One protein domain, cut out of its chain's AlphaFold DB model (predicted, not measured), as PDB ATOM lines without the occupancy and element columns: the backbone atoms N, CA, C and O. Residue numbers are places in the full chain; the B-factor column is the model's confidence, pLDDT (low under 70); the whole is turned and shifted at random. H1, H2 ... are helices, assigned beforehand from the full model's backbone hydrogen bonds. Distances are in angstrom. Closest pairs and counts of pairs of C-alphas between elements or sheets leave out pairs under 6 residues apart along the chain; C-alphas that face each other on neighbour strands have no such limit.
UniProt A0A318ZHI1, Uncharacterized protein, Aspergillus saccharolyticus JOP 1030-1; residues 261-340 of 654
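Overview. This is residues 261 to 340 of the 654 residues of an uncharacterized protein of Aspergillus saccharolyticus JOP 1030-1 (UniProt A0A318ZHI1). Picture a small cluster of four helices, mostly crossed: H2 and H3 fold back on each other as a helical hairpin, H1 crosses this pair, and H4 sits at one end, set crosswise to the hairpin. The link of residues 273 to 284 swings round the outside from H1 to H2, and residues 299 to 304 stick out. The 80 printed residues, 261 to 340, hold four named helices in the order H1, H2, H3, H4 and no named strand; the class is all helix, with 50 residues in the helices. The whole is compact, with a radius of gyration of the C-alphas of 11.8 A, and rounded, spanning 32 by 28 by 22 A.

Along the chain. Find C-alpha 261 at (122.496, 130.118, 124.978), where H1 begins; it runs from residue 261 to residue 272 over 16.4 A. Go on to Ser 285 for H2, residues 285 to 294, 14.3 A from first to last C-alpha. The longest helix is H3, residues 303 to 319; go from C-alpha 303 at (106.693, 130.831, 122.328) and you cover 24.2 A to its last C-alpha. Then look for H4, residues 328 to 338, 15.6 A long, whose last C-alpha is at (123.899, 145.359, 127.097).

Arrangement. Begin with H1, which shares the place of hub with H2; each touches three other helices. With residues 267 to 271 alone H1 touches H2, the closest C-alphas being those of Ile 267 and Val 294, 5.5 A apart. These two run the same way at a steep tilt of 68 degrees, only just short of about perpendicular. Look next at residues 263 to 264, with which alone H1 touches H3; C-alphas 263 and 310 are closest at 7.2 A, and the helices are about perpendicular at 76 degrees. H1 and H4 only just touch, with 3 pairs of C-alphas within 8 A, the closest being those of Met 262 and Val 331 at 6.4 A. From H2, step to H3: the hairpin has a shallow tilt of 31 degrees, opposite ways, and its closest C-alphas are those of Ala 286 and Glu 316, 5.1 A apart. H2 also touches H4, about perpendicular at 80 degrees, where the C-alphas of Glu 287 and Leu 338 come closest at 4.7 A. H3 and H4 are close but not clearly touching, with C-alphas 317 and 334 closest at 6.7 A. Every O i to N i+4 pair is within hydrogen-bond range in H1, H2 and H3; in H4 6 of 7 are.

Size, cuts and confidence. The two C-alphas farthest apart are those of Thr 300 and Lys 329, 32.4 A. The printed part has no cut. The link from H1 to H2 is long, and those from H2 to H3 and from H3 to H4 are short. The mean pLDDT of the printed part is 90.3; look for values under 70 at residues 276 to 280.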
ATOM      1  N   GLU A 261     122.034 130.368 123.600       90.56
ATOM      2  CA  GLU A 261     122.496 130.118 124.978       90.56
ATOM      3  C   GLU A 261     123.149 131.314 125.664       90.56
ATOM      4  O   GLU A 261     122.921 131.532 126.849       90.56
ATOM      5  N   MET A 262     123.946 132.090 124.925       94.50
ATOM      6  CA  MET A 262     124.576 133.299 125.449       94.50
ATOM      7  C   MET A 262     123.524 134.322 125.874       94.50
ATOM      8  O   MET A 262     123.536 134.781 127.008       94.50
ATOM      9  N   ILE A 263     122.586 134.639 124.984       95.56
ATOM     10  CA  ILE A 263     121.518 135.611 125.240       95.56
ATOM     11  C   ILE A 263     120.606 135.094 126.359       95.56
ATOM     12  O   ILE A 263     120.275 135.839 127.278       95.56
ATOM     13  N   ASP A 264     120.269 133.804 126.322       94.62
ATOM     14  CA  ASP A 264     119.444 133.138 127.327       94.62
ATOM     15  C   ASP A 264     120.083 133.217 128.734       94.62
ATOM     16  O   ASP A 264     119.407 133.549 129.708       94.62
ATOM     17  N   ALA A 265     121.398 132.977 128.844       94.62
ATOM     18  CA  ALA A 265     122.152 133.073 130.096       94.62
ATOM     19  C   ALA A 265     122.317 134.524 130.591       94.62
ATOM     20  O   ALA A 265     122.159 134.778 131.786       94.62
ATOM     21  N   LEU A 266     122.590 135.476 129.688       96.38
ATOM     22  CA  LEU A 266     122.699 136.905 130.016       96.38
ATOM     23  C   LEU A 266     121.368 137.447 130.571       96.38
ATOM     24  O   LEU A 266     121.376 138.147 131.581       96.38
ATOM     25  N   ILE A 267     120.225 137.075 129.972       95.00
ATOM     26  CA  ILE A 267     118.883 137.450 130.458       95.00
ATOM     27  C   ILE A 267     118.631 136.900 131.869       95.00
ATOM     28  O   ILE A 267     118.132 137.627 132.726       95.00
ATOM     29  N   VAL A 268     118.978 135.634 132.136       93.69
ATOM     30  CA  VAL A 268     118.773 135.026 133.465       93.69
ATOM     31  C   VAL A 268     119.645 135.687 134.530       93.69
ATOM     32  O   VAL A 268     119.136 136.015 135.597       93.69
ATOM     33  N   VAL A 269     120.918 135.966 134.238       94.62
ATOM     34  CA  VAL A 269     121.793 136.717 135.155       94.62
ATOM     35  C   VAL A 269     121.258 138.126 135.421       94.62
ATOM     36  O   VAL A 269     121.240 138.567 136.566       94.62
ATOM     37  N   ALA A 270     120.753 138.820 134.401       93.56
ATOM     38  CA  ALA A 270     120.156 140.142 134.571       93.56
ATOM     39  C   ALA A 270     118.834 140.123 135.368       93.56
ATOM     40  O   ALA A 270     118.595 141.034 136.161       93.56
ATOM     41  N   LYS A 271     118.007 139.074 135.239       90.50
ATOM     42  CA  LYS A 271     116.862 138.849 136.142       90.50
ATOM     43  C   LYS A 271     117.318 138.651 137.594       90.50
ATOM     44  O   LYS A 271     116.772 139.293 138.485       90.50
ATOM     45  N   LEU A 272     118.322 137.802 137.823       89.62
ATOM     46  CA  LEU A 272     118.854 137.491 139.160       89.62
ATOM     47  C   LEU A 272     119.538 138.699 139.829       89.62
ATOM     48  O   LEU A 272     119.475 138.846 141.044       89.62
ATOM     49  N   LEU A 273     120.113 139.609 139.039       89.12
ATOM     50  CA  LEU A 273     120.633 140.914 139.479       89.12
ATOM     51  C   LEU A 273     119.552 141.997 139.668       89.12
ATOM     52  O   LEU A 273     119.898 143.165 139.851       89.12
ATOM     53  N   LYS A 274     118.261 141.636 139.588       86.25
ATOM     54  CA  LYS A 274     117.109 142.548 139.691       86.25
ATOM     55  C   LYS A 274     117.224 143.763 138.739       86.25
ATOM     56  O   LYS A 274     116.880 144.874 139.130       86.25
ATOM     57  N   LEU A 275     117.708 143.584 137.496       83.31
ATOM     58  CA  LEU A 275     117.982 144.684 136.542       83.31
ATOM     59  C   LEU A 275     116.713 145.366 135.985       83.31
ATOM     60  O   LEU A 275     116.352 145.225 134.816       83.31
ATOM     61  N   THR A 276     116.064 146.167 136.827       64.81
ATOM     62  CA  THR A 276     114.838 146.929 136.556       64.81
ATOM     63  C   THR A 276     115.133 148.417 136.338       64.81
ATOM     64  O   THR A 276     114.646 149.294 137.049       64.81
ATOM     65  N   ALA A 277     115.946 148.728 135.327       58.81
ATOM     66  CA  ALA A 277     116.252 150.117 134.995       58.81
ATOM     67  C   ALA A 277     115.015 150.859 134.447       58.81
ATOM     68  O   ALA A 277     114.364 150.394 133.503       58.81
ATOM     69  N   VAL A 278     114.722 152.049 134.986       58.56
ATOM     70  CA  VAL A 278     113.825 153.004 134.319       58.56
ATOM     71  C   VAL A 278     114.493 153.441 133.017       58.56
ATOM     72  O   VAL A 278     115.699 153.675 132.974       58.56
ATOM     73  N   LYS A 279     113.713 153.539 131.935       62.69
ATOM     74  CA  LYS A 279     114.235 153.961 130.629       62.69
ATOM     75  C   LYS A 279     114.797 155.381 130.724       62.69
ATOM     76  O   LYS A 279     114.035 156.325 130.911       62.69
ATOM     77  N   ASN A 280     116.110 155.503 130.562       65.94
ATOM     78  CA  ASN A 280     116.805 156.778 130.430       65.94
ATOM     79  C   ASN A 280     116.949 157.146 128.941       65.94
ATOM     80  O   ASN A 280     117.045 156.258 128.092       65.94
ATOM     81  N   GLU A 281     116.990 158.442 128.628       71.50
ATOM     82  CA  GLU A 281     117.128 158.952 127.252       71.50
ATOM     83  C   GLU A 281     118.494 158.585 126.630       71.50
ATOM     84  O   GLU A 281     118.600 158.454 125.413       71.50
ATOM     85  N   ASP A 282     119.510 158.330 127.465       81.25
ATOM     86  CA  ASP A 282     120.876 157.948 127.062       81.25
ATOM     87  C   ASP A 282     121.042 156.473 126.613       81.25
ATOM     88  O   ASP A 282     122.117 156.092 126.137       81.25
ATOM     89  N   MET A 283     120.029 155.613 126.798       89.62
ATOM     90  CA  MET A 283     120.149 154.162 126.568       89.62
ATOM     91  C   MET A 283     120.196 153.782 125.082       89.62
ATOM     92  O   MET A 283     119.401 154.251 124.267       89.62
ATOM     93  N   THR A 284     121.076 152.844 124.730       93.69
ATOM     94  CA  THR A 284     121.154 152.294 123.368       93.69
ATOM     95  C   THR A 284     120.010 151.319 123.058       93.69
ATOM     96  O   THR A 284     119.424 150.702 123.948       93.69
ATOM     97  N   SER A 285     119.727 151.113 121.766       94.81
ATOM     98  CA  SER A 285     118.755 150.120 121.278       94.81
ATOM     99  C   SER A 285     119.001 148.709 121.833       94.81
ATOM    100  O   SER A 285     118.049 148.016 122.195       94.81
ATOM    101  N   ALA A 286     120.273 148.316 121.970       96.31
ATOM    102  CA  ALA A 286     120.685 147.032 122.527       96.31
ATOM    103  C   ALA A 286     120.282 146.883 124.005       96.31
ATOM    104  O   ALA A 286     119.682 145.878 124.387       96.31
ATOM    105  N   GLU A 287     120.528 147.910 124.820       95.19
ATOM    106  CA  GLU A 287     120.123 147.948 126.232       95.19
ATOM    107  C   GLU A 287     118.597 147.960 126.378       95.19
ATOM    108  O   GLU A 287     118.048 147.219 127.189       95.19
ATOM    109  N   LEU A 288     117.886 148.733 125.550       94.00
ATOM    110  CA  LEU A 288     116.421 148.782 125.569       94.00
ATOM    111  C   LEU A 288     115.787 147.431 125.191       94.00
ATOM    112  O   LEU A 288     114.813 147.020 125.827       94.00
ATOM    113  N   ALA A 289     116.348 146.720 124.207       95.81
ATOM    114  CA  ALA A 289     115.925 145.366 123.848       95.81
ATOM    115  C   ALA A 289     116.252 144.343 124.953       95.81
ATOM    116  O   ALA A 289     115.474 143.418 125.187       95.81
ATOM    117  N   PHE A 290     117.374 144.509 125.658       96.00
ATOM    118  CA  PHE A 290     117.745 143.649 126.783       96.00
ATOM    119  C   PHE A 290     116.834 143.862 127.995       96.00
ATOM    120  O   PHE A 290     116.327 142.891 128.547       96.00
ATOM    121  N   ILE A 291     116.523 145.113 128.344       93.44
ATOM    122  CA  ILE A 291     115.561 145.465 129.400       93.44
ATOM    123  C   ILE A 291     114.171 144.879 129.087       93.44
ATOM    124  O   ILE A 291     113.505 144.369 129.984       93.44
ATOM    125  N   GLU A 292     113.736 144.876 127.823       93.50
ATOM    126  CA  GLU A 292     112.499 144.204 127.386       93.50
ATOM    127  C   GLU A 292     112.558 142.675 127.576       93.50
ATOM    128  O   GLU A 292     111.581 142.066 128.015       93.50
ATOM    129  N   ALA A 293     113.710 142.051 127.314       94.25
ATOM    130  CA  ALA A 293     113.925 140.617 127.513       94.25
ATOM    131  C   ALA A 293     114.022 140.204 128.995       94.25
ATOM    132  O   ALA A 293     113.540 139.133 129.364       94.25
ATOM    133  N   VAL A 294     114.590 141.055 129.851       92.81
ATOM    134  CA  VAL A 294     114.677 140.847 131.308       92.81
ATOM    135  C   VAL A 294     113.305 140.998 131.968       92.81
ATOM    136  O   VAL A 294     112.918 140.148 132.765       92.81
ATOM    137  N   ASN A 295     112.531 142.016 131.576       90.81
ATOM    138  CA  ASN A 295     111.172 142.256 132.081       90.81
ATOM    139  C   ASN A 295     110.090 141.369 131.424       90.81
ATOM    140  O   ASN A 295     108.902 141.536 131.702       90.81
ATOM    141  N   THR A 296     110.463 140.433 130.545       91.38
ATOM    142  CA  THR A 296     109.516 139.470 129.967       91.38
ATOM    143  C   THR A 296     109.182 138.374 130.983       91.38
ATOM    144  O   THR A 296     110.067 137.693 131.497       91.38
ATOM    145  N   ASP A 297     107.890 138.145 131.227       90.06
ATOM    146  CA  ASP A 297     107.406 136.958 131.939       90.06
ATOM    147  C   ASP A 297     107.585 135.716 131.050       90.06
ATOM    148  O   ASP A 297     106.756 135.391 130.195       90.06
ATOM    149  N   TRP A 298     108.704 135.018 131.239       88.81
ATOM    150  CA  TRP A 298     109.061 133.826 130.470       88.81
ATOM    151  C   TRP A 298     108.192 132.594 130.774       88.81
ATOM    152  O   TRP A 298     108.215 131.637 129.989       88.81
ATOM    153  N   ASP A 299     107.396 132.608 131.848       85.69
ATOM    154  CA  ASP A 299     106.452 131.534 132.164       85.69
ATOM    155  C   ASP A 299     105.114 131.696 131.442       85.69
ATOM    156  O   ASP A 299     104.614 130.713 130.881       85.69
ATOM    157  N   THR A 300     104.561 132.913 131.381       86.88
ATOM    158  CA  THR A 300     103.295 133.166 130.667       86.88
ATOM    159  C   THR A 300     103.466 133.561 129.198       86.88
ATOM    160  O   THR A 300     102.502 133.444 128.432       86.88
ATOM    161  N   CYS A 301     104.662 133.973 128.749       88.00
ATOM    162  CA  CYS A 301     104.866 134.367 127.352       88.00
ATOM    163  C   CYS A 301     104.552 133.234 126.355       88.00
ATOM    164  O   CYS A 301     104.850 132.050 126.554       88.00
ATOM    165  N   SER A 302     103.978 133.613 125.210       89.25
ATOM    166  CA  SER A 302     103.843 132.692 124.084       89.25
ATOM    167  C   SER A 302     105.216 132.418 123.467       89.25
ATOM    168  O   SER A 302     106.084 133.292 123.428       89.25
ATOM    169  N   ALA A 303     105.414 131.210 122.930       86.69
ATOM    170  CA  ALA A 303     106.693 130.831 122.328       86.69
ATOM    171  C   ALA A 303     107.125 131.799 121.208       86.69
ATOM    172  O   ALA A 303     108.297 132.141 121.124       86.69
ATOM    173  N   SER A 304     106.188 132.297 120.393       89.44
ATOM    174  CA  SER A 304     106.474 133.300 119.360       89.44
ATOM    175  C   SER A 304     106.868 134.664 119.934       89.44
ATOM    176  O   SER A 304     107.752 135.306 119.374       89.44
ATOM    177  N   SER A 305     106.271 135.094 121.053       91.00
ATOM    178  CA  SER A 305     106.643 136.347 121.726       91.00
ATOM    179  C   SER A 305     108.043 136.256 122.336       91.00
ATOM    180  O   SER A 305     108.858 137.150 122.127       91.00
ATOM    181  N   GLY A 306     108.350 135.156 123.033       90.94
ATOM    182  CA  GLY A 306     109.678 134.927 123.611       90.94
ATOM    183  C   GLY A 306     110.783 134.850 122.549       90.94
ATOM    184  O   GLY A 306     111.846 135.444 122.725       90.94
ATOM    185  N   LEU A 307     110.510 134.193 121.412       91.38
ATOM    186  CA  LEU A 307     111.400 134.219 120.245       91.38
ATOM    187  C   LEU A 307     111.613 135.655 119.743       91.38
ATOM    188  O   LEU A 307     112.752 136.091 119.634       91.38
ATOM    189  N   GLN A 308     110.539 136.418 119.503       93.50
ATOM    190  CA  GLN A 308     110.627 137.776 118.950       93.50
ATOM    191  C   GLN A 308     111.406 138.756 119.844       93.50
ATOM    192  O   GLN A 308     112.142 139.597 119.328       93.50
ATOM    193  N   VAL A 309     111.244 138.674 121.168       93.56
ATOM    194  CA  VAL A 309     111.968 139.537 122.116       93.56
ATOM    195  C   VAL A 309     113.458 139.184 122.139       93.56
ATOM    196  O   VAL A 309     114.303 140.062 121.967       93.56
ATOM    197  N   ARG A 310     113.801 137.896 122.257       93.31
ATOM    198  CA  ARG A 310     115.200 137.443 122.270       93.31
ATOM    199  C   ARG A 310     115.905 137.673 120.929       93.31
ATOM    200  O   ARG A 310     117.063 138.082 120.903       93.31
ATOM    201  N   ASP A 311     115.221 137.441 119.812       93.62
ATOM    202  CA  ASP A 311     115.792 137.630 118.475       93.62
ATOM    203  C   ASP A 311     116.018 139.120 118.152       93.62
ATOM    204  O   ASP A 311     116.869 139.439 117.322       93.62
ATOM    205  N   ARG A 312     115.358 140.043 118.874       95.88
ATOM    206  CA  ARG A 312     115.710 141.471 118.869       95.88
ATOM    207  C   ARG A 312     117.063 141.716 119.537       95.88
ATOM    208  O   ARG A 312     117.933 142.296 118.903       95.88
ATOM    209  N   VAL A 313     117.283 141.200 120.752       96.44
ATOM    210  CA  VAL A 313     118.600 141.272 121.430       96.44
ATOM    211  C   VAL A 313     119.700 140.653 120.557       96.44
ATOM    212  O   VAL A 313     120.795 141.199 120.452       96.44
ATOM    213  N   LYS A 314     119.393 139.548 119.863       95.75
ATOM    214  CA  LYS A 314     120.298 138.901 118.900       95.75
ATOM    215  C   LYS A 314     120.677 139.829 117.742       95.75
ATOM    216  O   LYS A 314     121.856 139.922 117.419       95.75
ATOM    217  N   ALA A 315     119.703 140.522 117.150       96.19
ATOM    218  CA  ALA A 315     119.937 141.465 116.059       96.19
ATOM    219  C   ALA A 315     120.753 142.694 116.504       96.19
ATOM    220  O   ALA A 315     121.659 143.104 115.784       96.19
ATOM    221  N   GLU A 316     120.483 143.240 117.693       97.62
ATOM    222  CA  GLU A 316     121.235 144.376 118.249       97.62
ATOM    223  C   GLU A 316     122.703 144.005 118.543       97.62
ATOM    224  O   GLU A 316     123.609 144.745 118.172       97.62
ATOM    225  N   LEU A 317     122.969 142.825 119.123       96.75
ATOM    226  CA  LEU A 317     124.341 142.323 119.313       96.75
ATOM    227  C   LEU A 317     125.074 142.106 117.978       96.75
ATOM    228  O   LEU A 317     126.240 142.472 117.843       96.75
ATOM    229  N   GLN A 318     124.385 141.560 116.973       95.19
ATOM    230  CA  GLN A 318     124.949 141.369 115.632       95.19
ATOM    231  C   GLN A 318     125.208 142.698 114.902       95.19
ATOM    232  O   GLN A 318     126.153 142.785 114.123       95.19
ATOM    233  N   ALA A 319     124.432 143.751 115.180       96.50
ATOM    234  CA  ALA A 319     124.690 145.102 114.677       96.50
ATOM    235  C   ALA A 319     125.930 145.765 115.319       96.50
ATOM    236  O   ALA A 319     126.453 146.735 114.770       96.50
ATOM    237  N   LEU A 320     126.417 145.225 116.443       95.62
ATOM    238  CA  LEU A 320     127.645 145.632 117.136       95.62
ATOM    239  C   LEU A 320     128.858 144.730 116.815       95.62
ATOM    240  O   LEU A 320     129.892 144.867 117.463       95.62
ATOM    241  N   ASP A 321     128.744 143.833 115.824       94.94
ATOM    242  CA  ASP A 321     129.776 142.857 115.410       94.94
ATOM    243  C   ASP A 321     130.170 141.836 116.509       94.94
ATOM    244  O   ASP A 321     131.275 141.295 116.519       94.94
ATOM    245  N   ILE A 322     129.254 141.549 117.447       94.44
ATOM    246  CA  ILE A 322     129.455 140.580 118.541       94.44
ATOM    247  C   ILE A 322     128.900 139.208 118.128       94.44
ATOM    248  O   ILE A 322     127.713 139.087 117.801       94.44
ATOM    249  N   ASP A 323     129.723 138.149 118.173       89.94
ATOM    250  CA  ASP A 323     129.264 136.811 117.781       89.94
ATOM    251  C   ASP A 323     128.406 136.135 118.864       89.94
ATOM    252  O   ASP A 323     128.860 135.663 119.906       89.94
ATOM    253  N   VAL A 324     127.121 136.001 118.552       86.56
ATOM    254  CA  VAL A 324     126.109 135.316 119.364       86.56
ATOM    255  C   VAL A 324     126.287 133.790 119.453       86.56
ATOM    256  O   VAL A 324     125.515 133.132 120.153       86.56
ATOM    257  N   ASN A 325     127.300 133.215 118.794       81.06
ATOM    258  CA  ASN A 325     127.732 131.827 119.002       81.06
ATOM    259  C   ASN A 325     128.444 131.597 120.354       81.06
ATOM    260  O   ASN A 325     128.560 130.444 120.771       81.06
ATOM    261  N   GLY A 326     128.848 132.657 121.067       75.12
ATOM    262  CA  GLY A 326     129.078 132.612 122.515       75.12
ATOM    263  C   GLY A 326     130.392 131.981 122.982       75.12
ATOM    264  O   GLY A 326     130.380 131.131 123.876       75.12
ATOM    265  N   THR A 327     131.536 132.414 122.444       91.94
ATOM    266  CA  THR A 327     132.817 132.181 123.131       91.94
ATOM    267  C   THR A 327     132.870 132.983 124.445       91.94
ATOM    268  O   THR A 327     132.153 133.974 124.597       91.94
ATOM    269  N   PRO A 328     133.751 132.631 125.405       93.31
ATOM    270  CA  PRO A 328     133.895 133.385 126.653       93.31
ATOM    271  C   PRO A 328     134.179 134.885 126.476       93.31
ATOM    272  O   PRO A 328     133.808 135.672 127.343       93.31
ATOM    273  N   LYS A 329     134.797 135.285 125.356       93.81
ATOM    274  CA  LYS A 329     135.039 136.690 125.008       93.81
ATOM    275  C   LYS A 329     133.760 137.387 124.533       93.81
ATOM    276  O   LYS A 329     133.472 138.490 124.993       93.81
ATOM    277  N   ASP A 330     132.969 136.733 123.683       94.88
ATOM    278  CA  ASP A 330     131.725 137.310 123.154       94.88
ATOM    279  C   ASP A 330     130.699 137.524 124.274       94.88
ATOM    280  O   ASP A 330     130.020 138.543 124.303       94.88
ATOM    281  N   VAL A 331     130.652 136.617 125.260       96.19
ATOM    282  CA  VAL A 331     129.823 136.757 126.474       96.19
ATOM    283  C   VAL A 331     130.181 138.033 127.254       96.19
ATOM    284  O   VAL A 331     129.288 138.744 127.715       96.19
ATOM    285  N   GLN A 332     131.473 138.355 127.384       95.88
ATOM    286  CA  GLN A 332     131.952 139.566 128.068       95.88
ATOM    287  C   GLN A 332     131.658 140.848 127.282       95.88
ATOM    288  O   GLN A 332     131.343 141.883 127.870       95.88
ATOM    289  N   GLU A 333     131.790 140.805 125.957       95.75
ATOM    290  CA  GLU A 333     131.540 141.960 125.089       95.75
ATOM    291  C   GLU A 333     130.040 142.224 124.926       95.75
ATOM    292  O   GLU A 333     129.621 143.378 125.002       95.75
ATOM    293  N   ALA A 334     129.222 141.170 124.845       97.06
ATOM    294  CA  ALA A 334     127.771 141.259 124.929       97.06
ATOM    295  C   ALA A 334     127.321 141.860 126.265       97.06
ATOM    296  O   ALA A 334     126.536 142.802 126.259       97.06
ATOM    297  N   TRP A 335     127.842 141.393 127.407       97.12
ATOM    298  CA  TRP A 335     127.487 141.981 128.704       97.12
ATOM    299  C   TRP A 335     127.803 143.483 128.760       97.12
ATOM    300  O   TRP A 335     126.919 144.285 129.047       97.12
ATOM    301  N   LEU A 336     129.024 143.890 128.388       95.38
ATOM    302  CA  LEU A 336     129.410 145.307 128.361       95.38
ATOM    303  C   LEU A 336     128.551 146.168 127.421       95.38
ATOM    304  O   LEU A 336     128.297 147.331 127.739       95.38
ATOM    305  N   ALA A 337     128.114 145.624 126.283       95.94
ATOM    306  CA  ALA A 337     127.214 146.314 125.363       95.94
ATOM    307  C   ALA A 337     125.794 146.465 125.936       95.94
ATOM    308  O   ALA A 337     125.192 147.529 125.811       95.94
ATOM    309  N   LEU A 338     125.273 145.419 126.587       96.12
ATOM    310  CA  LEU A 338     123.899 145.359 127.097       96.12
ATOM    311  C   LEU A 338     123.714 145.984 128.490       96.12
ATOM    312  O   LEU A 338     122.574 146.186 128.905       96.12
ATOM    313  N   THR A 339     124.797 146.309 129.210       94.12
ATOM    314  CA  THR A 339     124.736 146.938 130.545       94.12
ATOM    315  C   THR A 339     125.505 148.258 130.666       94.12
ATOM    316  O   THR A 339     125.900 148.653 131.766       94.12
ATOM    317  N   LYS A 340     125.751 148.963 129.555       91.06
ATOM    318  CA  LYS A 340     126.568 150.189 129.534       91.06
ATOM    319  C   LYS A 340     126.032 151.278 130.481       91.06
ATOM    320  O   LYS A 340     126.818 151.912 131.185       91.06
TER     321      LYS A 340